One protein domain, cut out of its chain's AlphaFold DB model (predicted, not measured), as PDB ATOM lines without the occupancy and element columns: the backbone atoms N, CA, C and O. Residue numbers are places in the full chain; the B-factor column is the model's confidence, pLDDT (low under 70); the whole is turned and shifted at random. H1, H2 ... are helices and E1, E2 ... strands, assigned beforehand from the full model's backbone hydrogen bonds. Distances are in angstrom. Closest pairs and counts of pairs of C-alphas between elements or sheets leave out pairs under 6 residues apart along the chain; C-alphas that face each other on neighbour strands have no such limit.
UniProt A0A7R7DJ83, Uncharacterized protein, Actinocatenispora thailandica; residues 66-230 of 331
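AT A GLANCE: This is residues 66 to 230 of the 331 residues of an uncharacterized protein of Actinocatenispora thailandica (UniProt A0A7R7DJ83). The core is a small sheet of three strands, E4, E1 and E5, with helices on both faces: H1 and H4 on one, H5, H6 and H7 on the other. H4 also packs on a pair of strands, E2 and E3, set beside E4, and the helical hairpin of H2 and H3 packs on H4, away from the core sheet. The printed part has 165 residues with seven named helices and five named strands, in the order E1 H1 H2 H3 E2 H4 E3 H5 E4 H6 H7 E5, a mixed class. The sheet E4 E1 E5 is antiparallel and E2 E3 parallel; the whole is compact, with a radius of gyration of the C-alphas of 15.3 A and spans of 43 by 36 by 27 A.

IN THESE COORDINATES: Find C-alpha 66 at (272.904, -63.599, 69.362), where E1, residues 66 to 70, begins. Read on through H1, residues 76 to 88, H2, 91 to 103, and H3, 108 to 118, to E2, 131 to 137, 19.8 A long. At C-alpha 140, (267.136, -68.729, 54.873), H4 begins and runs 22.7 A to residue 155. Next come E3, 159 to 166, 22.4 A long, H5, 168 to 177, E4, 182 to 186, H6, 187 to 199, and H7, 211 to 224, 20.2 A long. E5, 227 to 229, ends at C-alpha 229, (276.425, -66.332, 74.500).

HOW THE PARTS SIT: In the inner strand E1, look for N 68 and O 183 of E4, 2.9 A apart, and N 69 and O 228 of E5, 2.8 A. E4, H6, H7 and E5 form a split strand-helix-strand unit, E1 lying between its strands, with a right-handed crossover. H1 is on this sheet at a height of 9.6 A, on the same face as H4; H5 and H7 are on the opposite face. H6 touches H7 at Thr 191 and Leu 218, their C-alphas 4.7 A apart, the closest. E2, H4 and E3 form a strand-helix-strand unit, two parallel neighbour strands with a helix between, also right-handed; N 134 and O 161 are 2.8 A apart. The hub H4 touches H3, closest at C-alphas 144 and 108, 4.5 A, at a steep tilt of 53 degrees. Every O i to N i+4 pair is within hydrogen-bond range in H2, H3, H4 and H6; H1 has 8 of 9, H5 5 of 6 and H7 9 of 10.

THE WHOLE: The C-alphas of Ser 123 and Asn 202, the two farthest apart, are 45.3 A apart. The printed part has no cut; the links H3 to E2 and H6 to H7 are long. The mean pLDDT of the printed part is 97.0, and no printed residue is under 70.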
ATOM      1  N   VAL A  66     271.848 -63.337  68.385       98.75
ATOM      2  CA  VAL A  66     272.904 -63.599  69.362       98.75
ATOM      3  C   VAL A  66     273.659 -64.887  69.010       98.75
ATOM      4  O   VAL A  66     273.037 -65.902  68.690       98.75
ATOM      5  N   PRO A  67     275.001 -64.909  69.087       98.75
ATOM      6  CA  PRO A  67     275.745 -66.153  68.957       98.75
ATOM      7  C   PRO A  67     275.537 -67.027  70.201       98.75
ATOM      8  O   PRO A  67     275.932 -66.632  71.297       98.75
ATOM      9  N   ALA A  68     274.968 -68.221  70.048       98.81
ATOM     10  CA  ALA A  68     274.910 -69.242  71.095       98.81
ATOM     11  C   ALA A  68     276.020 -70.276  70.875       98.81
ATOM     12  O   ALA A  68     276.201 -70.780  69.767       98.81
ATOM     13  N   VAL A  69     276.782 -70.590  71.923       98.81
ATOM     14  CA  VAL A  69     278.008 -71.393  71.848       98.81
ATOM     15  C   VAL A  69     278.005 -72.465  72.930       98.81
ATOM     16  O   VAL A  69     277.723 -72.182  74.092       98.81
ATOM     17  N   ASN A  70     278.401 -73.690  72.589       98.75
ATOM     18  CA  ASN A  70     278.680 -74.707  73.599       98.75
ATOM     19  C   ASN A  70     279.854 -74.257  74.491       98.75
ATOM     20  O   ASN A  70     280.954 -73.974  74.007       98.75
ATOM     21  N   ALA A  71     279.657 -74.229  75.808       98.19
ATOM     22  CA  ALA A  71     280.617 -73.671  76.756       98.19
ATOM     23  C   ALA A  71     281.993 -74.357  76.726       98.19
ATOM     24  O   ALA A  71     282.982 -73.710  77.070       98.19
ATOM     25  N   LYS A  72     282.083 -75.624  76.289       97.75
ATOM     26  CA  LYS A  72     283.348 -76.379  76.209       97.75
ATOM     27  C   LYS A  72     284.295 -75.858  75.128       97.75
ATOM     28  O   LYS A  72     285.499 -76.048  75.247       97.75
ATOM     29  N   VAL A  73     283.767 -75.221  74.082       96.69
ATOM     30  CA  VAL A  73     284.571 -74.647  72.983       96.69
ATOM     31  C   VAL A  73     284.616 -73.121  73.014       96.69
ATOM     32  O   VAL A  73     285.348 -72.501  72.241       96.69
ATOM     33  N   ALA A  74     283.834 -72.501  73.897       96.88
ATOM     34  CA  ALA A  74     283.761 -71.059  74.018       96.88
ATOM     35  C   ALA A  74     285.091 -70.489  74.536       96.88
ATOM     36  O   ALA A  74     285.462 -70.676  75.697       96.88
ATOM     37  N   SER A  75     285.779 -69.750  73.670       97.25
ATOM     38  CA  SER A  75     287.026 -69.043  73.965       97.25
ATOM     39  C   SER A  75     286.869 -67.545  73.693       97.25
ATOM     40  O   SER A  75     285.999 -67.166  72.902       97.25
ATOM     41  N   PRO A  76     287.712 -66.681  74.292       97.44
ATOM     42  CA  PRO A  76     287.700 -65.252  73.988       97.44
ATOM     43  C   PRO A  76     287.862 -64.952  72.492       97.44
ATOM     44  O   PRO A  76     287.157 -64.096  71.974       97.44
ATOM     45  N   ALA A  77     288.726 -65.692  71.784       97.62
ATOM     46  CA  ALA A  77     288.927 -65.522  70.343       97.62
ATOM     47  C   ALA A  77     287.664 -65.868  69.535       97.62
ATOM     48  O   ALA A  77     287.222 -65.069  68.718       97.62
ATOM     49  N   LEU A  78     287.041 -67.022  69.821       98.44
ATOM     50  CA  LEU A  78     285.816 -67.453  69.140       98.44
ATOM     51  C   LEU A  78     284.667 -66.459  69.361       98.44
ATOM     52  O   LEU A  78     283.987 -66.093  68.409       98.44
ATOM     53  N   LEU A  79     284.455 -66.009  70.603       98.44
ATOM     54  CA  LEU A  79     283.397 -65.044  70.915       98.44
ATOM     55  C   LEU A  79     283.672 -63.677  70.282       98.44
ATOM     56  O   LEU A  79     282.757 -63.092  69.716       98.44
ATOM     57  N   ALA A  80     284.916 -63.192  70.310       98.19
ATOM     58  CA  ALA A  80     285.279 -61.921  69.682       98.19
ATOM     59  C   ALA A  80     285.003 -61.921  68.169       98.19
ATOM     60  O   ALA A  80     284.471 -60.944  67.640       98.19
ATOM     61  N   ASP A  81     285.310 -63.019  67.474       98.12
ATOM     62  CA  ASP A  81     285.053 -63.136  66.036       98.12
ATOM     63  C   ASP A  81     283.556 -63.231  65.712       98.12
ATOM     64  O   ASP A  81     283.098 -62.625  64.744       98.12
ATOM     65  N   LEU A  82     282.767 -63.929  66.536       98.62
ATOM     66  CA  LEU A  82     281.306 -63.951  66.395       98.62
ATOM     67  C   LEU A  82     280.685 -62.575  66.685       98.62
ATOM     68  O   LEU A  82     279.818 -62.126  65.935       98.62
ATOM     69  N   ASN A  83     281.175 -61.865  67.706       98.62
ATOM     70  CA  ASN A  83     280.697 -60.529  68.075       98.62
ATOM     71  C   ASN A  83     280.956 -59.490  66.978       98.62
ATOM     72  O   ASN A  83     280.206 -58.524  66.866       98.62
ATOM     73  N   LYS A  84     281.945 -59.692  66.095       98.19
ATOM     74  CA  LYS A  84     282.103 -58.843  64.900       98.19
ATOM     75  C   LYS A  84     280.903 -58.896  63.972       98.19
ATOM     76  O   LYS A  84     280.543 -57.876  63.388       98.19
ATOM     77  N   VAL A  85     280.292 -60.070  63.829       98.44
ATOM     78  CA  VAL A  85     279.062 -60.211  63.048       98.44
ATOM     79  C   VAL A  85     277.935 -59.464  63.750       98.44
ATOM     80  O   VAL A  85     277.253 -58.681  63.094       98.44
ATOM     81  N   SER A  86     277.798 -59.623  65.072       98.56
ATOM     82  CA  SER A  86     276.800 -58.890  65.862       98.56
ATOM     83  C   SER A  86     276.942 -57.371  65.724       98.56
ATOM     84  O   SER A  86     275.966 -56.688  65.433       98.56
ATOM     85  N   ALA A  87     278.158 -56.839  65.851       98.31
ATOM     86  CA  ALA A  87     278.430 -55.404  65.764       98.31
ATOM     87  C   ALA A  87     278.163 -54.814  64.368       98.31
ATOM     88  O   ALA A  87     277.846 -53.633  64.234       98.31
ATOM     89  N   ALA A  88     278.303 -55.616  63.310       98.00
ATOM     90  CA  ALA A  88     278.080 -55.161  61.941       98.00
ATOM     91  C   ALA A  88     276.611 -55.223  61.502       98.00
ATOM     92  O   ALA A  88     276.253 -54.587  60.503       98.00
ATOM     93  N   LEU A  89     275.780 -55.987  62.213       97.75
ATOM     94  CA  LEU A  89     274.422 -56.322  61.812       97.75
ATOM     95  C   LEU A  89     273.386 -55.454  62.545       97.75
ATOM     96  O   LEU A  89     273.325 -55.408  63.772       97.75
ATOM     97  N   ASP A  90     272.542 -54.796  61.757       97.44
ATOM     98  CA  ASP A  90     271.330 -54.096  62.187       97.44
ATOM     99  C   ASP A  90     270.134 -54.599  61.360       97.44
ATOM    100  O   ASP A  90     270.317 -55.284  60.346       97.44
ATOM    101  N   THR A  91     268.904 -54.309  61.793       96.19
ATOM    102  CA  THR A  91     267.696 -54.825  61.123       96.19
ATOM    103  C   THR A  91     267.618 -54.413  59.644       96.19
ATOM    104  O   THR A  91     267.352 -55.284  58.817       96.19
ATOM    105  N   PRO A  92     267.919 -53.157  59.240       95.50
ATOM    106  CA  PRO A  92     267.990 -52.793  57.824       95.50
ATOM    107  C   PRO A  92     268.964 -53.648  57.008       95.50
ATOM    108  O   PRO A  92     268.623 -54.075  55.904       95.50
ATOM    109  N   LYS A  93     270.163 -53.939  57.526       97.56
ATOM    110  CA  LYS A  93     271.107 -54.839  56.851       97.56
ATOM    111  C   LYS A  93     270.570 -56.262  56.792       97.56
ATOM    112  O   LYS A  93     270.663 -56.871  55.731       97.56
ATOM    113  N   LEU A  94     269.978 -56.772  57.872       97.94
ATOM    114  CA  LEU A  94     269.388 -58.113  57.908       97.94
ATOM    115  C   LEU A  94     268.273 -58.271  56.861       97.94
ATOM    116  O   LEU A  94     268.297 -59.229  56.091       97.94
ATOM    117  N   ILE A  95     267.403 -57.265  56.714       97.12
ATOM    118  CA  ILE A  95     266.397 -57.190  55.638       97.12
ATOM    119  C   ILE A  95     267.052 -57.321  54.253       97.12
ATOM    120  O   ILE A  95     266.553 -58.049  53.393       97.12
ATOM    121  N   GLN A  96     268.181 -56.644  54.010       97.44
ATOM    122  CA  GLN A  96     268.888 -56.739  52.724       97.44
ATOM    123  C   GLN A  96     269.542 -58.108  52.499       97.44
ATOM    124  O   GLN A  96     269.619 -58.565  51.355       97.44
ATOM    125  N   LEU A  97     270.008 -58.780  53.555       97.81
ATOM    126  CA  LEU A  97     270.491 -60.162  53.458       97.81
ATOM    127  C   LEU A  97     269.341 -61.109  53.107       97.81
ATOM    128  O   LEU A  97     269.462 -61.902  52.170       97.81
ATOM    129  N   ASN A  98     268.201 -60.961  53.779       96.44
ATOM    130  CA  ASN A  98     267.009 -61.766  53.530       96.44
ATOM    131  C   ASN A  98     266.452 -61.529  52.130       96.44
ATOM    132  O   ASN A  98     266.109 -62.486  51.441       96.44
ATOM    133  N   LYS A  99     266.449 -60.286  51.632       95.75
ATOM    134  CA  LYS A  99     266.082 -59.994  50.237       95.75
ATOM    135  C   LYS A  99     266.953 -60.764  49.254       95.75
ATOM    136  O   LYS A  99     266.420 -61.395  48.340       95.75
ATOM    137  N   GLN A 100     268.271 -60.742  49.438       97.19
ATOM    138  CA  GLN A 100     269.172 -61.463  48.541       97.19
ATOM    139  C   GLN A 100     268.878 -62.967  48.535       97.19
ATOM    140  O   GLN A 100     268.867 -63.584  47.470       97.19
ATOM    141  N   ALA A 101     268.607 -63.554  49.700       94.56
ATOM    142  CA  ALA A 101     268.319 -64.979  49.817       94.56
ATOM    143  C   ALA A 101     266.925 -65.356  49.276       94.56
ATOM    144  O   ALA A 101     266.798 -66.245  48.433       94.56
ATOM    145  N   ASP A 102     265.880 -64.669  49.729       90.50
ATOM    146  CA  ASP A 102     264.486 -65.082  49.532       90.50
ATOM    147  C   ASP A 102     263.897 -64.580  48.214       90.50
ATOM    148  O   ASP A 102     263.116 -65.278  47.555       90.50
ATOM    149  N   VAL A 103     264.277 -63.364  47.821       91.31
ATOM    150  CA  VAL A 103     263.748 -62.688  46.633       91.31
ATOM    151  C   VAL A 103     264.700 -62.874  45.464       91.31
ATOM    152  O   VAL A 103     264.287 -63.384  44.425       91.31
ATOM    153  N   ASP A 104     265.976 -62.536  45.650       94.75
ATOM    154  CA  ASP A 104     266.967 -62.581  44.566       94.75
ATOM    155  C   ASP A 104     267.550 -63.989  44.360       94.75
ATOM    156  O   ASP A 104     268.314 -64.218  43.422       94.75
ATOM    157  N   ARG A 105     267.170 -64.946  45.222       95.75
ATOM    158  CA  ARG A 105     267.554 -66.368  45.159       95.75
ATOM    159  C   ARG A 105     269.066 -66.589  45.134       95.75
ATOM    160  O   ARG A 105     269.555 -67.579  44.586       95.75
ATOM    161  N   VAL A 106     269.814 -65.687  45.765       97.69
ATOM    162  CA  VAL A 106     271.248 -65.843  45.988       97.69
ATOM    163  C   VAL A 106     271.453 -66.891  47.090       97.69
ATOM    164  O   VAL A 106     270.865 -66.765  48.163       97.69
ATOM    165  N   PRO A 107     272.288 -67.927  46.882       97.38
ATOM    166  CA  PRO A 107     272.533 -68.933  47.913       97.38
ATOM    167  C   PRO A 107     273.060 -68.308  49.221       97.38
ATOM    168  O   PRO A 107     273.946 -67.449  49.142       97.38
ATOM    169  N   PRO A 108     272.608 -68.756  50.413       96.62
ATOM    170  CA  PRO A 108     273.014 -68.196  51.710       96.62
ATOM    171  C   PRO A 108     274.530 -68.053  51.903       96.62
ATOM    172  O   PRO A 108     275.000 -67.059  52.450       96.62
ATOM    173  N   GLN A 109     275.314 -69.006  51.388       97.19
ATOM    174  CA  GLN A 109     276.781 -68.979  51.412       97.19
ATOM    175  C   GLN A 109     277.341 -67.739  50.712       97.19
ATOM    176  O   GLN A 109     278.281 -67.108  51.190       97.19
ATOM    177  N   LYS A 110     276.764 -67.401  49.557       98.44
ATOM    178  CA  LYS A 110     277.203 -66.280  48.731       98.44
ATOM    179  C   LYS A 110     276.724 -64.953  49.312       98.44
ATOM    180  O   LYS A 110     277.496 -63.999  49.303       98.44
ATOM    181  N   VAL A 111     275.508 -64.905  49.862       98.44
ATOM    182  CA  VAL A 111     275.009 -63.732  50.605       98.44
ATOM    183  C   VAL A 111     275.938 -63.416  51.778       98.44
ATOM    184  O   VAL A 111     276.425 -62.292  51.893       98.44
ATOM    185  N   ALA A 112     276.264 -64.428  52.586       98.44
ATOM    186  CA  ALA A 112     277.187 -64.300  53.705       98.44
ATOM    187  C   ALA A 112     278.581 -63.825  53.262       98.44
ATOM    188  O   ALA A 112     279.092 -62.840  53.790       98.44
ATOM    189  N   ALA A 113     279.181 -64.468  52.257       98.19
ATOM    190  CA  ALA A 113     280.506 -64.091  51.761       98.19
ATOM    191  C   ALA A 113     280.547 -62.646  51.230       98.19
ATOM    192  O   ALA A 113     281.494 -61.906  51.507       98.19
ATOM    193  N   ASN A 114     279.508 -62.221  50.504       98.19
ATOM    194  CA  ASN A 114     279.394 -60.855  50.000       98.19
ATOM    195  C   ASN A 114     279.310 -59.840  51.144       98.19
ATOM    196  O   ASN A 114     280.051 -58.857  51.133       98.19
ATOM    197  N   PHE A 115     278.451 -60.091  52.137       98.44
ATOM    198  CA  PHE A 115     278.303 -59.200  53.286       98.44
ATOM    199  C   PHE A 115     279.575 -59.138  54.130       98.44
ATOM    200  O   PHE A 115     280.025 -58.050  54.481       98.44
ATOM    201  N   ALA A 116     280.207 -60.284  54.396       98.19
ATOM    202  CA  ALA A 116     281.463 -60.338  55.136       98.19
ATOM    203  C   ALA A 116     282.565 -59.522  54.451       98.19
ATOM    204  O   ALA A 116     283.308 -58.806  55.124       98.19
ATOM    205  N   LYS A 117     282.632 -59.568  53.115       98.00
ATOM    206  CA  LYS A 117     283.548 -58.736  52.331       98.00
ATOM    207  C   LYS A 117     283.194 -57.250  52.427       98.00
ATOM    208  O   LYS A 117     284.080 -56.446  52.697       98.00
ATOM    209  N   SER A 118     281.930 -56.870  52.221       97.75
ATOM    210  CA  SER A 118     281.521 -55.455  52.234       97.75
ATOM    211  C   SER A 118     281.637 -54.805  53.611       97.75
ATOM    212  O   SER A 118     281.959 -53.627  53.702       97.75
ATOM    213  N   ALA A 119     281.389 -55.569  54.675       97.44
ATOM    214  CA  ALA A 119     281.500 -55.115  56.060       97.44
ATOM    215  C   ALA A 119     282.901 -55.352  56.659       97.44
ATOM    216  O   ALA A 119     283.107 -55.102  57.842       97.44
ATOM    217  N   ASN A 120     283.868 -55.817  55.855       97.31
ATOM    218  CA  ASN A 120     285.254 -56.068  56.262       97.31
ATOM    219  C   ASN A 120     285.394 -56.991  57.497       97.31
ATOM    220  O   ASN A 120     286.276 -56.801  58.338       97.31
ATOM    221  N   LEU A 121     284.528 -58.004  57.618       97.19
ATOM    222  CA  LEU A 121     284.409 -58.819  58.836       97.19
ATOM    223  C   LEU A 121     285.607 -59.740  59.089       97.19
ATOM    224  O   LEU A 121     285.846 -60.136  60.225       97.19
ATOM    225  N   THR A 122     286.372 -60.076  58.051       96.44
ATOM    226  CA  THR A 122     287.543 -60.959  58.160       96.44
ATOM    227  C   THR A 122     288.812 -60.225  58.593       96.44
ATOM    228  O   THR A 122     289.821 -60.860  58.890       96.44
ATOM    229  N   SER A 123     288.800 -58.892  58.631       95.75
ATOM    230  CA  SER A 123     289.963 -58.108  59.045       95.75
ATOM    231  C   SER A 123     290.077 -58.044  60.565       95.75
ATOM    232  O   SER A 123     289.099 -57.790  61.269       95.75
ATOM    233  N   GLY A 124     291.288 -58.262  61.091       93.25
ATOM    234  CA  GLY A 124     291.593 -58.182  62.526       93.25
ATOM    235  C   GLY A 124     290.899 -59.240  63.390       93.25
ATOM    236  O   GLY A 124     290.652 -58.990  64.570       93.25
ATOM    237  N   VAL A 125     290.447 -60.347  62.793       95.25
ATOM    238  CA  VAL A 125     289.921 -61.516  63.521       95.25
ATOM    239  C   VAL A 125     290.985 -62.083  64.458       95.25
ATOM    240  O   VAL A 125     292.189 -61.936  64.218       95.25
ATOM    241  N   GLN A 126     290.545 -62.678  65.557       94.25
ATOM    242  CA  GLN A 126     291.428 -63.249  66.559       94.25
ATOM    243  C   GLN A 126     291.898 -64.628  66.102       94.25
ATOM    244  O   GLN A 126     291.125 -65.440  65.607       94.25
ATOM    245  N   LYS A 127     293.192 -64.918  66.271       91.25
ATOM    246  CA  LYS A 127     293.720 -66.236  65.907       91.25
ATOM    247  C   LYS A 127     293.216 -67.286  66.894       91.25
ATOM    248  O   LYS A 127     293.554 -67.243  68.077       91.25
ATOM    249  N   GLY A 128     292.445 -68.235  66.387       92.56
ATOM    250  CA  GLY A 128     291.953 -69.406  67.097       92.56
ATOM    251  C   GLY A 128     292.378 -70.710  66.424       92.56
ATOM    252  O   GLY A 128     293.110 -70.729  65.438       92.56
ATOM    253  N   SER A 129     291.942 -71.831  66.994       92.56
ATOM    254  CA  SER A 129     292.128 -73.161  66.413       92.56
ATOM    255  C   SER A 129     291.069 -74.127  66.946       92.56
ATOM    256  O   SER A 129     290.351 -73.814  67.896       92.56
ATOM    257  N   GLY A 130     290.971 -75.306  66.334       94.31
ATOM    258  CA  GLY A 130     289.985 -76.327  66.687       94.31
ATOM    259  C   GLY A 130     288.847 -76.431  65.673       94.31
ATOM    260  O   GLY A 130     288.715 -75.604  64.770       94.31
ATOM    261  N   SER A 131     288.060 -77.498  65.803       97.38
ATOM    262  CA  SER A 131     286.927 -77.776  64.922       97.38
ATOM    263  C   SER A 131     285.646 -77.159  65.477       97.38
ATOM    264  O   SER A 131     285.325 -77.356  66.647       97.38
ATOM    265  N   VAL A 132     284.900 -76.445  64.633       98.50
ATOM    266  CA  VAL A 132     283.636 -75.798  65.008       98.50
ATOM    267  C   VAL A 132     282.551 -76.180  64.004       98.50
ATOM    268  O   VAL A 132     282.565 -75.749  62.851       98.50
ATOM    269  N   THR A 133     281.584 -76.983  64.434       98.81
ATOM    270  CA  THR A 133     280.372 -77.239  63.650       98.81
ATOM    271  C   THR A 133     279.328 -76.190  63.995       98.81
ATOM    272  O   THR A 133     278.873 -76.102  65.132       98.81
ATOM    273  N   ILE A 134     278.944 -75.390  63.012       98.88
ATOM    274  CA  ILE A 134     277.950 -74.331  63.143       98.88
ATOM    275  C   ILE A 134     276.599 -74.920  62.738       98.88
ATOM    276  O   ILE A 134     276.409 -75.347  61.597       98.88
ATOM    277  N   GLY A 135     275.669 -74.994  63.681       98.56
ATOM    278  CA  GLY A 135     274.301 -75.405  63.418       98.56
ATOM    279  C   GLY A 135     273.511 -74.307  62.722       98.56
ATOM    280  O   GLY A 135     273.728 -73.121  62.958       98.56
ATOM    281  N   ALA A 136     272.573 -74.726  61.879       97.50
ATOM    282  CA  ALA A 136     271.588 -73.843  61.278       97.50
ATOM    283  C   ALA A 136     270.177 -74.428  61.392       97.50
ATOM    284  O   ALA A 136     269.958 -75.632  61.182       97.50
ATOM    285  N   ALA A 137     269.219 -73.552  61.659       94.50
ATOM    286  CA  ALA A 137     267.805 -73.834  61.550       94.50
ATOM    287  C   ALA A 137     267.367 -73.962  60.077       94.50
ATOM    288  O   ALA A 137     268.089 -73.586  59.146       94.50
ATOM    289  N   ASN A 138     266.172 -74.505  59.829       90.75
ATOM    290  CA  ASN A 138     265.689 -74.745  58.464       90.75
ATOM    291  C   ASN A 138     265.015 -73.529  57.798       90.75
ATOM    292  O   ASN A 138     263.945 -73.656  57.208       90.75
ATOM    293  N   PHE A 139     265.655 -72.363  57.840       92.06
ATOM    294  CA  PHE A 139     265.208 -71.175  57.107       92.06
ATOM    295  C   PHE A 139     266.388 -70.321  56.632       92.06
ATOM    296  O   PHE A 139     267.531 -70.528  57.045       92.06
ATOM    297  N   SER A 140     266.128 -69.444  55.665       93.94
ATOM    298  CA  SER A 140     267.136 -68.729  54.873       93.94
ATOM    299  C   SER A 140     267.979 -67.755  55.687       93.94
ATOM    300  O   SER A 140     269.206 -67.788  55.557       93.94
ATOM    301  N   GLU A 141     267.355 -66.938  56.539       97.19
ATOM    302  CA  GLU A 141     268.059 -65.984  57.401       97.19
ATOM    303  C   GLU A 141     269.070 -66.716  58.293       97.19
ATOM    304  O   GLU A 141     270.271 -66.456  58.214       97.19
ATOM    305  N   ASN A 142     268.622 -67.722  59.051       97.88
ATOM    306  CA  ASN A 142     269.499 -68.462  59.955       97.88
ATOM    307  C   ASN A 142     270.640 -69.184  59.225       97.88
ATOM    308  O   ASN A 142     271.784 -69.157  59.676       97.88
ATOM    309  N   LYS A 143     270.368 -69.772  58.050       98.25
ATOM    310  CA  LYS A 143     271.419 -70.351  57.195       98.25
ATOM    311  C   LYS A 143     272.430 -69.290  56.757       98.25
ATOM    312  O   LYS A 143     273.629 -69.560  56.774       98.25
ATOM    313  N   THR A 144     271.974 -68.098  56.384       98.62
ATOM    314  CA  THR A 144     272.849 -66.981  55.990       98.62
ATOM    315  C   THR A 144     273.719 -66.530  57.162       98.62
ATOM    316  O   THR A 144     274.936 -66.423  57.010       98.62
ATOM    317  N   LEU A 145     273.136 -66.367  58.352       98.75
ATOM    318  CA  LEU A 145     273.857 -66.032  59.584       98.75
ATOM    319  C   LEU A 145     274.882 -67.117  59.967       98.75
ATOM    320  O   LEU A 145     276.023 -66.800  60.301       98.75
ATOM    321  N   ALA A 146     274.537 -68.400  59.831       98.81
ATOM    322  CA  ALA A 146     275.461 -69.506  60.082       98.81
ATOM    323  C   ALA A 146     276.668 -69.483  59.125       98.81
ATOM    324  O   ALA A 146     277.802 -69.721  59.542       98.81
ATOM    325  N   TYR A 147     276.461 -69.147  57.847       98.81
ATOM    326  CA  TYR A 147     277.565 -68.963  56.899       98.81
ATOM    327  C   TYR A 147     278.367 -67.674  57.140       98.81
ATOM    328  O   TYR A 147     279.560 -67.644  56.823       98.81
ATOM    329  N   LEU A 148     277.779 -66.636  57.743       98.56
ATOM    330  CA  LEU A 148     278.533 -65.470  58.215       98.56
ATOM    331  C   LEU A 148     279.467 -65.847  59.361       98.56
ATOM    332  O   LEU A 148     280.659 -65.547  59.287       98.56
ATOM    333  N   TYR A 149     278.962 -66.583  60.354       98.81
ATOM    334  CA  TYR A 149     279.781 -67.142  61.433       98.81
ATOM    335  C   TYR A 149     280.892 -68.036  60.878       98.81
ATOM    336  O   TYR A 149     282.042 -67.912  61.290       98.81
ATOM    337  N   LYS A 150     280.584 -68.871  59.875       98.81
ATOM    338  CA  LYS A 150     281.585 -69.691  59.177       98.81
ATOM    339  C   LYS A 150     282.705 -68.827  58.598       98.81
ATOM    340  O   LYS A 150     283.875 -69.111  58.818       98.81
ATOM    341  N   THR A 151     282.337 -67.768  57.881       98.56
ATOM    342  CA  THR A 151     283.285 -66.901  57.170       98.56
ATOM    343  C   THR A 151     284.253 -66.204  58.126       98.56
ATOM    344  O   THR A 151     285.455 -66.179  57.862       98.56
ATOM    345  N   VAL A 152     283.760 -65.661  59.246       98.25
ATOM    346  CA  VAL A 152     284.623 -64.975  60.227       98.25
ATOM    347  C   VAL A 152     285.503 -65.952  61.002       98.25
ATOM    348  O   VAL A 152     286.687 -65.685  61.186       98.25
ATOM    349  N   LEU A 153     284.967 -67.114  61.383       98.62
ATOM    350  CA  LEU A 153     285.721 -68.122  62.128       98.62
ATOM    351  C   LEU A 153     286.783 -68.816  61.257       98.62
ATOM    352  O   LEU A 153     287.885 -69.073  61.738       98.62
ATOM    353  N   ASP A 154     286.505 -69.075  59.974       98.44
ATOM    354  CA  ASP A 154     287.518 -69.583  59.036       98.44
ATOM    355  C   ASP A 154     288.680 -68.589  58.890       98.44
ATOM    356  O   ASP A 154     289.845 -68.989  58.919       98.44
ATOM    357  N   ALA A 155     288.383 -67.289  58.788       98.00
ATOM    358  CA  ALA A 155     289.410 -66.250  58.747       98.00
ATOM    359  C   ALA A 155     290.228 -66.185  60.052       98.00
ATOM    360  O   ALA A 155     291.428 -65.911  60.009       98.00
ATOM    361  N   GLY A 156     289.597 -66.473  61.197       97.06
ATOM    362  CA  GLY A 156     290.249 -66.610  62.505       97.06
ATOM    363  C   GLY A 156     291.105 -67.876  62.656       97.06
ATOM    364  O   GLY A 156     291.838 -68.007  63.634       97.06
ATOM    365  N   GLY A 157     291.071 -68.807  61.695       97.44
ATOM    366  CA  GLY A 157     291.868 -70.042  61.706       97.44
ATOM    367  C   GLY A 157     291.174 -71.262  62.324       97.44
ATOM    368  O   GLY A 157     291.799 -72.318  62.467       97.44
ATOM    369  N   PHE A 158     289.887 -71.164  62.668       98.31
ATOM    370  CA  PHE A 158     289.090 -72.322  63.077       98.31
ATOM    371  C   PHE A 158     288.787 -73.228  61.874       98.31
ATOM    372  O   PHE A 158     288.596 -72.764  60.753       98.31
ATOM    373  N   LYS A 159     288.690 -74.541  62.100       98.06
ATOM    374  CA  LYS A 159     288.232 -75.497  61.079       98.06
ATOM    375  C   LYS A 159     286.719 -75.621  61.165       98.06
ATOM    376  O   LYS A 159     286.215 -76.358  62.013       98.06
ATOM    377  N   THR A 160     285.987 -74.901  60.320       98.56
ATOM    378  CA  THR A 160     284.530 -74.822  60.474       98.56
ATOM    379  C   THR A 160     283.736 -75.587  59.417       98.56
ATOM    380  O   THR A 160     284.125 -75.695  58.252       98.56
ATOM    381  N   SER A 161     282.555 -76.066  59.802       98.50
ATOM    382  CA  SER A 161     281.540 -76.603  58.887       98.50
ATOM    383  C   SER A 161     280.158 -76.094  59.285       98.50
ATOM    384  O   SER A 161     279.947 -75.775  60.451       98.50
ATOM    385  N   VAL A 162     279.222 -76.005  58.337       98.62
ATOM    386  CA  VAL A 162     277.820 -75.654  58.622       98.62
ATOM    387  C   VAL A 162     276.951 -76.896  58.456       98.62
ATOM    388  O   VAL A 162     277.055 -77.585  57.439       98.62
ATOM    389  N   ARG A 163     276.077 -77.164  59.429       98.12
ATOM    390  CA  ARG A 163     275.124 -78.280  59.414       98.12
ATOM    391  C   ARG A 163     273.711 -77.774  59.682       98.12
ATOM    392  O   ARG A 163     273.411 -77.308  60.777       98.12
ATOM    393  N   THR A 164     272.819 -77.901  58.701       96.81
ATOM    394  CA  THR A 164     271.386 -77.674  58.932       96.81
ATOM    395  C   THR A 164     270.806 -78.857  59.696       96.81
ATOM    396  O   THR A 164     270.931 -79.991  59.241       96.81
ATOM    397  N   ILE A 165     270.184 -78.597  60.845       95.25
ATOM    398  CA  ILE A 165     269.619 -79.647  61.710       95.25
ATOM    399  C   ILE A 165     268.091 -79.641  61.673       95.25
ATOM    400  O   ILE A 165     267.487 -80.709  61.683       95.25
ATOM    401  N   GLY A 166     267.458 -78.468  61.583       90.88
ATOM    402  CA  GLY A 166     265.998 -78.378  61.557       90.88
ATOM    403  C   GLY A 166     265.457 -77.305  62.487       90.88
ATOM    404  O   GLY A 166     265.866 -76.151  62.414       90.88
ATOM    405  N   ASN A 167     264.497 -77.678  63.319       91.25
ATOM    406  CA  ASN A 167     263.889 -76.831  64.340       91.25
ATOM    407  C   ASN A 167     264.704 -76.821  65.645       91.25
ATOM    408  O   ASN A 167     265.598 -77.648  65.854       91.25
ATOM    409  N   ARG A 168     264.379 -75.868  66.523       95.81
ATOM    410  CA  ARG A 168     265.090 -75.614  67.785       95.81
ATOM    411  C   ARG A 168     265.069 -76.807  68.725       95.81
ATOM    412  O   ARG A 168     266.092 -77.115  69.320       95.81
ATOM    413  N   GLU A 169     263.969 -77.550  68.756       95.12
ATOM    414  CA  GLU A 169     263.823 -78.773  69.553       95.12
ATOM    415  C   GLU A 169     264.860 -79.851  69.197       95.12
ATOM    416  O   GLU A 169     265.116 -80.741  70.004       95.12
ATOM    417  N   LEU A 170     265.453 -79.781  68.001       96.31
ATOM    418  CA  LEU A 170     266.506 -80.693  67.562       96.31
ATOM    419  C   LEU A 170     267.900 -80.087  67.725       96.31
ATOM    420  O   LEU A 170     268.805 -80.762  68.214       96.31
ATOM    421  N   TYR A 171     268.102 -78.838  67.292       97.19
ATOM    422  CA  TYR A 171     269.448 -78.263  67.276       97.19
ATOM    423  C   TYR A 171     269.898 -77.729  68.637       97.19
ATOM    424  O   TYR A 171     271.098 -77.736  68.895       97.19
ATOM    425  N   GLU A 172     268.987 -77.281  69.505       97.94
ATOM    426  CA  GLU A 172     269.345 -76.757  70.828       97.94
ATOM    427  C   GLU A 172     269.929 -77.877  71.710       97.94
ATOM    428  O   GLU A 172     271.080 -77.735  72.125       97.94
ATOM    429  N   PRO A 173     269.297 -79.063  71.846       97.94
ATOM    430  CA  PRO A 173     269.922 -80.175  72.566       97.94
ATOM    431  C   PRO A 173     271.233 -80.657  71.926       97.94
ATOM    432  O   PRO A 173     272.136 -81.124  72.621       97.94
ATOM    433  N   ALA A 174     271.361 -80.567  70.596       98.38
ATOM    434  CA  ALA A 174     272.605 -80.892  69.895       98.38
ATOM    435  C   ALA A 174     273.725 -79.881  70.212       98.38
ATOM    436  O   ALA A 174     274.896 -80.268  70.291       98.38
ATOM    437  N   LEU A 175     273.380 -78.605  70.415       98.62
ATOM    438  CA  LEU A 175     274.300 -77.561  70.860       98.62
ATOM    439  C   LEU A 175     274.772 -77.820  72.287       98.62
ATOM    440  O   LEU A 175     275.978 -77.820  72.514       98.62
ATOM    441  N   GLU A 176     273.880 -78.120  73.227       98.25
ATOM    442  CA  GLU A 176     274.246 -78.439  74.620       98.25
ATOM    443  C   GLU A 176     275.173 -79.655  74.726       98.25
ATOM    444  O   GLU A 176     276.190 -79.639  75.427       98.25
ATOM    445  N   LYS A 177     274.856 -80.719  73.979       97.88
ATOM    446  CA  LYS A 177     275.654 -81.955  73.950       97.88
ATOM    447  C   LYS A 177     277.001 -81.778  73.251       97.88
ATOM    448  O   LYS A 177     277.884 -82.618  73.420       97.88
ATOM    449  N   GLY A 178     277.183 -80.694  72.498       97.69
ATOM    450  CA  GLY A 178     278.391 -80.438  71.721       97.69
ATOM    451  C   GLY A 178     278.462 -81.252  70.427       97.69
ATOM    452  O   GLY A 178     279.545 -81.436  69.879       97.69
ATOM    453  N   GLU A 179     277.332 -81.739  69.916       98.00
ATOM    454  CA  GLU A 179     277.247 -82.304  68.561       98.00
ATOM    455  C   GLU A 179     277.364 -81.204  67.495       98.00
ATOM    456  O   GLU A 179     277.805 -81.454  66.372       98.00
ATOM    457  N   ILE A 180     276.982 -79.981  67.867       98.62
ATOM    458  CA  ILE A 180     277.361 -78.726  67.220       98.62
ATOM    459  C   ILE A 180     277.893 -77.750  68.269       98.62
ATOM    460  O   ILE A 180     277.659 -77.905  69.464       98.62
ATOM    461  N   GLN A 181     278.651 -76.758  67.819       98.75
ATOM    462  CA  GLN A 181     279.411 -75.856  68.676       98.75
ATOM    463  C   GLN A 181     278.839 -74.444  68.728       98.75
ATOM    464  O   GLN A 181     278.994 -73.786  69.753       98.75
ATOM    465  N   VAL A 182     278.229 -73.969  67.641       98.88
ATOM    466  CA  VAL A 182     277.739 -72.589  67.510       98.88
ATOM    467  C   VAL A 182     276.412 -72.582  66.757       98.88
ATOM    468  O   VAL A 182     276.276 -73.318  65.785       98.88
ATOM    469  N   VAL A 183     275.463 -71.736  67.154       98.81
ATOM    470  CA  VAL A 183     274.223 -71.451  66.411       98.81
ATOM    471  C   VAL A 183     273.948 -69.941  66.457       98.81
ATOM    472  O   VAL A 183     274.105 -69.347  67.524       98.81
ATOM    473  N   PRO A 184     273.547 -69.293  65.347       98.69
ATOM    474  CA  PRO A 184     272.916 -67.975  65.406       98.69
ATOM    475  C   PRO A 184     271.518 -68.127  66.006       98.69
ATOM    476  O   PRO A 184     270.679 -68.823  65.435       98.69
ATOM    477  N   GLU A 185     271.277 -67.518  67.158       98.31
ATOM    478  CA  GLU A 185     270.019 -67.624  67.897       98.31
ATOM    479  C   GLU A 185     269.324 -66.277  68.067       98.31
ATOM    480  O   GLU A 185     269.895 -65.229  67.779       98.31
ATOM    481  N   TYR A 186     268.077 -66.335  68.520       98.19
ATOM    482  CA  TYR A 186     267.178 -65.199  68.705       98.19
ATOM    483  C   TYR A 186     266.914 -65.051  70.200       98.19
ATOM    484  O   TYR A 186     266.455 -65.997  70.850       98.19
ATOM    485  N   ALA A 187     267.311 -63.911  70.765       98.50
ATOM    486  CA  ALA A 187     267.529 -63.780  72.202       98.50
ATOM    487  C   ALA A 187     266.286 -64.099  73.052       98.50
ATOM    488  O   ALA A 187     266.369 -64.927  73.966       98.50
ATOM    489  N   ALA A 188     265.136 -63.488  72.772       97.69
ATOM    490  CA  ALA A 188     263.916 -63.677  73.555       97.69
ATOM    491  C   ALA A 188     263.323 -65.078  73.370       97.69
ATOM    492  O   ALA A 188     262.971 -65.738  74.351       97.69
ATOM    493  N   THR A 189     263.258 -65.569  72.136       95.75
ATOM    494  CA  THR A 189     262.710 -66.886  71.822       95.75
ATOM    495  C   THR A 189     263.559 -68.001  72.435       95.75
ATOM    496  O   THR A 189     263.003 -68.928  73.029       95.75
ATOM    497  N   LEU A 190     264.893 -67.918  72.364       98.19
ATOM    498  CA  LEU A 190     265.759 -68.890  73.034       98.19
ATOM    499  C   LEU A 190     265.634 -68.794  74.559       98.19
ATOM    500  O   LEU A 190     265.586 -69.823  75.232       98.19
ATOM    501  N   THR A 191     265.528 -67.580  75.106       98.56
ATOM    502  CA  THR A 191     265.305 -67.375  76.545       98.56
ATOM    503  C   THR A 191     264.064 -68.126  77.013       98.56
ATOM    504  O   THR A 191     264.132 -68.865  77.994       98.56
ATOM    505  N   GLU A 192     262.942 -67.997  76.300       97.19
ATOM    506  CA  GLU A 192     261.712 -68.696  76.674       97.19
ATOM    507  C   GLU A 192     261.775 -70.200  76.447       97.19
ATOM    508  O   GLU A 192     261.232 -70.962  77.247       97.19
ATOM    509  N   PHE A 193     262.476 -70.644  75.405       96.69
ATOM    510  CA  PHE A 193     262.709 -72.063  75.175       96.69
ATOM    511  C   PHE A 193     263.441 -72.706  76.364       96.69
ATOM    512  O   PHE A 193     262.968 -73.698  76.927       96.69
ATOM    513  N   LEU A 194     264.547 -72.102  76.814       98.06
ATOM    514  CA  LEU A 194     265.316 -72.586  77.966       98.06
ATOM    515  C   LEU A 194     264.547 -72.422  79.285       98.06
ATOM    516  O   LEU A 194     264.603 -73.289  80.156       98.06
ATOM    517  N   ASN A 195     263.773 -71.344  79.433       98.12
ATOM    518  CA  ASN A 195     262.923 -71.123  80.601       98.12
ATOM    519  C   ASN A 195     261.867 -72.227  80.741       98.12
ATOM    520  O   ASN A 195     261.711 -72.800  81.817       98.12
ATOM    521  N   GLN A 196     261.177 -72.576  79.655       96.38
ATOM    522  CA  GLN A 196     260.171 -73.641  79.662       96.38
ATOM    523  C   GLN A 196     260.787 -75.024  79.869       96.38
ATOM    524  O   GLN A 196     260.182 -75.883  80.513       96.38
ATOM    525  N   LYS A 197     261.996 -75.245  79.351       95.50
ATOM    526  CA  LYS A 197     262.765 -76.465  79.596       95.50
ATOM    527  C   LYS A 197     263.127 -76.619  81.074       95.50
ATOM    528  O   LYS A 197     262.905 -77.685  81.640       95.50
ATOM    529  N   ALA A 198     263.624 -75.555  81.705       96.62
ATOM    530  CA  ALA A 198     264.062 -75.574  83.100       96.62
ATOM    531  C   ALA A 198     262.901 -75.535  84.109       96.62
ATOM    532  O   ALA A 198     262.968 -76.179  85.154       96.62
ATOM    533  N   ASN A 199     261.842 -74.779  83.808       97.19
ATOM    534  CA  ASN A 199     260.782 -74.430  84.762       97.19
ATOM    535  C   ASN A 199     259.392 -74.964  84.360       97.19
ATOM    536  O   ASN A 199     258.403 -74.712  85.051       97.19
ATOM    537  N   GLY A 200     259.302 -75.719  83.263       95.94
ATOM    538  CA  GLY A 200     258.072 -76.319  82.748       95.94
ATOM    539  C   GLY A 200     257.351 -75.463  81.697       95.94
ATOM    540  O   GLY A 200     257.518 -74.251  81.609       95.94
ATOM    541  N   LYS A 201     256.477 -76.101  80.907       88.81
ATOM    542  CA  LYS A 201     255.794 -75.497  79.739       88.81
ATOM    543  C   LYS A 201     254.944 -74.255  80.041       88.81
ATOM    544  O   LYS A 201     254.654 -73.488  79.132       88.81
ATOM    545  N   ASN A 202     254.544 -74.073  81.299       90.38
ATOM    546  CA  ASN A 202     253.728 -72.947  81.760       90.38
ATOM    547  C   ASN A 202     254.542 -71.945  82.595       90.38
ATOM    548  O   ASN A 202     253.962 -71.161  83.349       90.38
ATOM    549  N   ALA A 203     255.876 -72.008  82.523       94.81
ATOM    550  CA  ALA A 203     256.746 -71.057  83.192       94.81
ATOM    551  C   ALA A 203     256.367 -69.628  82.795       94.81
ATOM    552  O   ALA A 203     256.069 -69.333  81.635       94.81
ATOM    553  N   LYS A 204     256.372 -68.726  83.780       94.69
ATOM    554  CA  LYS A 204     256.170 -67.307  83.510       94.69
ATOM    555  C   LYS A 204     257.312 -66.818  82.620       94.69
ATOM    556  O   LYS A 204     258.470 -67.088  82.933       94.69
ATOM    557  N   ALA A 205     256.968 -66.088  81.562       93.81
ATOM    558  CA  ALA A 205     257.944 -65.496  80.660       93.81
ATOM    559  C   ALA A 205     258.938 -64.597  81.414       93.81
ATOM    560  O   ALA A 205     258.555 -63.868  82.339       93.81
ATOM    561  N   VAL A 206     260.204 -64.676  81.021       96.38
ATOM    562  CA  VAL A 206     261.338 -63.931  81.587       96.38
ATOM    563  C   VAL A 206     262.079 -63.097  80.540       96.38
ATOM    564  O   VAL A 206     262.851 -62.216  80.912       96.38
ATOM    565  N   ALA A 207     261.836 -63.337  79.251       96.06
ATOM    566  CA  ALA A 207     262.235 -62.455  78.173       96.06
ATOM    567  C   ALA A 207     261.453 -61.140  78.239       96.06
ATOM    568  O   ALA A 207     260.298 -61.075  78.673       96.06
ATOM    569  N   SER A 208     262.115 -60.087  77.787       95.12
ATOM    570  CA  SER A 208     261.678 -58.705  77.872       95.12
ATOM    571  C   SER A 208     261.891 -58.003  76.527       95.12
ATOM    572  O   SER A 208     262.754 -58.400  75.737       95.12
ATOM    573  N   PRO A 209     261.166 -56.911  76.261       93.06
ATOM    574  CA  PRO A 209     261.526 -55.982  75.196       93.06
ATOM    575  C   PRO A 209     262.852 -55.242  75.428       93.06
ATOM    576  O   PRO A 209     263.391 -54.638  74.510       93.06
ATOM    577  N   ASP A 210     263.353 -55.242  76.664       95.38
ATOM    578  CA  ASP A 210     264.687 -54.749  76.988       95.38
ATOM    579  C   ASP A 210     265.718 -55.857  76.745       95.38
ATOM    580  O   ASP A 210     265.690 -56.900  77.411       95.38
ATOM    581  N   ILE A 211     266.615 -55.639  75.780       96.12
ATOM    582  CA  ILE A 211     267.597 -56.645  75.368       96.12
ATOM    583  C   ILE A 211     268.550 -57.029  76.505       96.12
ATOM    584  O   ILE A 211     268.869 -58.208  76.645       96.12
ATOM    585  N   ASP A 212     268.940 -56.097  77.374       97.38
ATOM    586  CA  ASP A 212     269.850 -56.385  78.488       97.38
ATOM    587  C   ASP A 212     269.195 -57.312  79.521       97.38
ATOM    588  O   ASP A 212     269.800 -58.281  79.991       97.38
ATOM    589  N   THR A 213     267.921 -57.069  79.831       97.94
ATOM    590  CA  THR A 213     267.107 -57.934  80.693       97.94
ATOM    591  C   THR A 213     266.976 -59.333  80.094       97.94
ATOM    592  O   THR A 213     267.192 -60.324  80.800       97.94
ATOM    593  N   THR A 214     266.679 -59.428  78.794       98.25
ATOM    594  CA  THR A 214     266.592 -60.706  78.073       98.25
ATOM    595  C   THR A 214     267.928 -61.440  78.079       98.25
ATOM    596  O   THR A 214     267.978 -62.603  78.469       98.25
ATOM    597  N   MET A 215     269.033 -60.771  77.753       98.44
ATOM    598  CA  MET A 215     270.371 -61.369  77.733       98.44
ATOM    599  C   MET A 215     270.831 -61.835  79.114       98.44
ATOM    600  O   MET A 215     271.492 -62.873  79.230       98.44
ATOM    601  N   LYS A 216     270.456 -61.123  80.182       98.50
ATOM    602  CA  LYS A 216     270.721 -61.550  81.560       98.50
ATOM    603  C   LYS A 216     269.971 -62.839  81.903       98.50
ATOM    604  O   LYS A 216     270.571 -63.753  82.473       98.50
ATOM    605  N   ALA A 217     268.688 -62.928  81.549       98.38
ATOM    606  CA  ALA A 217     267.896 -64.143  81.736       98.38
ATOM    607  C   ALA A 217     268.444 -65.301  80.887       98.38
ATOM    608  O   ALA A 217     268.686 -66.384  81.424       98.38
ATOM    609  N   LEU A 218     268.731 -65.044  79.607       98.69
ATOM    610  CA  LEU A 218     269.311 -66.000  78.667       98.69
ATOM    611  C   LEU A 218     270.614 -66.591  79.200       98.69
ATOM    612  O   LEU A 218     270.767 -67.805  79.273       98.69
ATOM    613  N   THR A 219     271.534 -65.728  79.633       98.50
ATOM    614  CA  THR A 219     272.837 -66.141  80.165       98.50
ATOM    615  C   THR A 219     272.678 -66.977  81.431       98.50
ATOM    616  O   THR A 219     273.358 -67.990  81.584       98.50
ATOM    617  N   SER A 220     271.764 -66.598  82.329       98.31
ATOM    618  CA  SER A 220     271.515 -67.352  83.561       98.31
ATOM    619  C   SER A 220     270.913 -68.735  83.301       98.31
ATOM    620  O   SER A 220     271.279 -69.691  83.990       98.31
ATOM    621  N   LEU A 221     270.005 -68.848  82.332       98.38
ATOM    622  CA  LEU A 221     269.397 -70.116  81.932       98.38
ATOM    623  C   LEU A 221     270.411 -70.990  81.191       98.38
ATOM    624  O   LEU A 221     270.722 -72.079  81.661       98.38
ATOM    625  N   GLY A 222     271.012 -70.479  80.115       98.31
ATOM    626  CA  GLY A 222     271.940 -71.242  79.282       98.31
ATOM    627  C   GLY A 222     273.214 -71.679  80.004       98.31
ATOM    628  O   GLY A 222     273.750 -72.737  79.693       98.31
ATOM    629  N   ALA A 223     273.679 -70.951  81.027       97.88
ATOM    630  CA  ALA A 223     274.817 -71.400  81.834       97.88
ATOM    631  C   ALA A 223     274.555 -72.740  82.549       97.88
ATOM    632  O   ALA A 223     275.490 -73.523  82.726       97.88
ATOM    633  N   LYS A 224     273.302 -73.028  82.935       96.00
ATOM    634  CA  LYS A 224     272.911 -74.315  83.550       96.00
ATOM    635  C   LYS A 224     272.976 -75.472  82.552       96.00
ATOM    636  O   LYS A 224     273.236 -76.604  82.945       96.00
ATOM    637  N   ASP A 225     272.827 -75.134  81.281       95.38
ATOM    638  CA  ASP A 225     272.755 -76.035  80.137       95.38
ATOM    639  C   ASP A 225     274.098 -76.138  79.383       95.38
ATOM    640  O   ASP A 225     274.218 -76.757  78.326       95.38
ATOM    641  N   GLY A 226     275.161 -75.550  79.943       97.81
ATOM    642  CA  GLY A 226     276.492 -75.586  79.342       97.81
ATOM    643  C   GLY A 226     276.602 -74.733  78.079       97.81
ATOM    644  O   GLY A 226     277.392 -75.057  77.191       97.81
ATOM    645  N   LEU A 227     275.845 -73.640  77.999       98.75
ATOM    646  CA  LEU A 227     275.878 -72.665  76.915       98.75
ATOM    647  C   LEU A 227     276.552 -71.361  77.360       98.75
ATOM    648  O   LEU A 227     276.475 -70.942  78.517       98.75
ATOM    649  N   LYS A 228     277.214 -70.699  76.414       98.62
ATOM    650  CA  LYS A 228     277.674 -69.310  76.511       98.62
ATOM    651  C   LYS A 228     277.138 -68.522  75.328       98.62
ATOM    652  O   LYS A 228     276.956 -69.076  74.249       98.62
ATOM    653  N   PHE A 229     276.949 -67.224  75.525       98.69
ATOM    654  CA  PHE A 229     276.425 -66.332  74.500       98.69
ATOM    655  C   PHE A 229     277.431 -65.233  74.170       98.69
ATOM    656  O   PHE A 229     278.198 -64.809  75.039       98.69
ATOM    657  N   GLY A 230     277.450 -64.816  72.908       98.44
ATOM    658  CA  GLY A 230     278.126 -63.600  72.471       98.44
ATOM    659  C   GLY A 230     277.301 -62.348  72.769       98.44
ATOM    660  O   GLY A 230     276.278 -62.393  73.451       98.44
TER     661      GLY A 230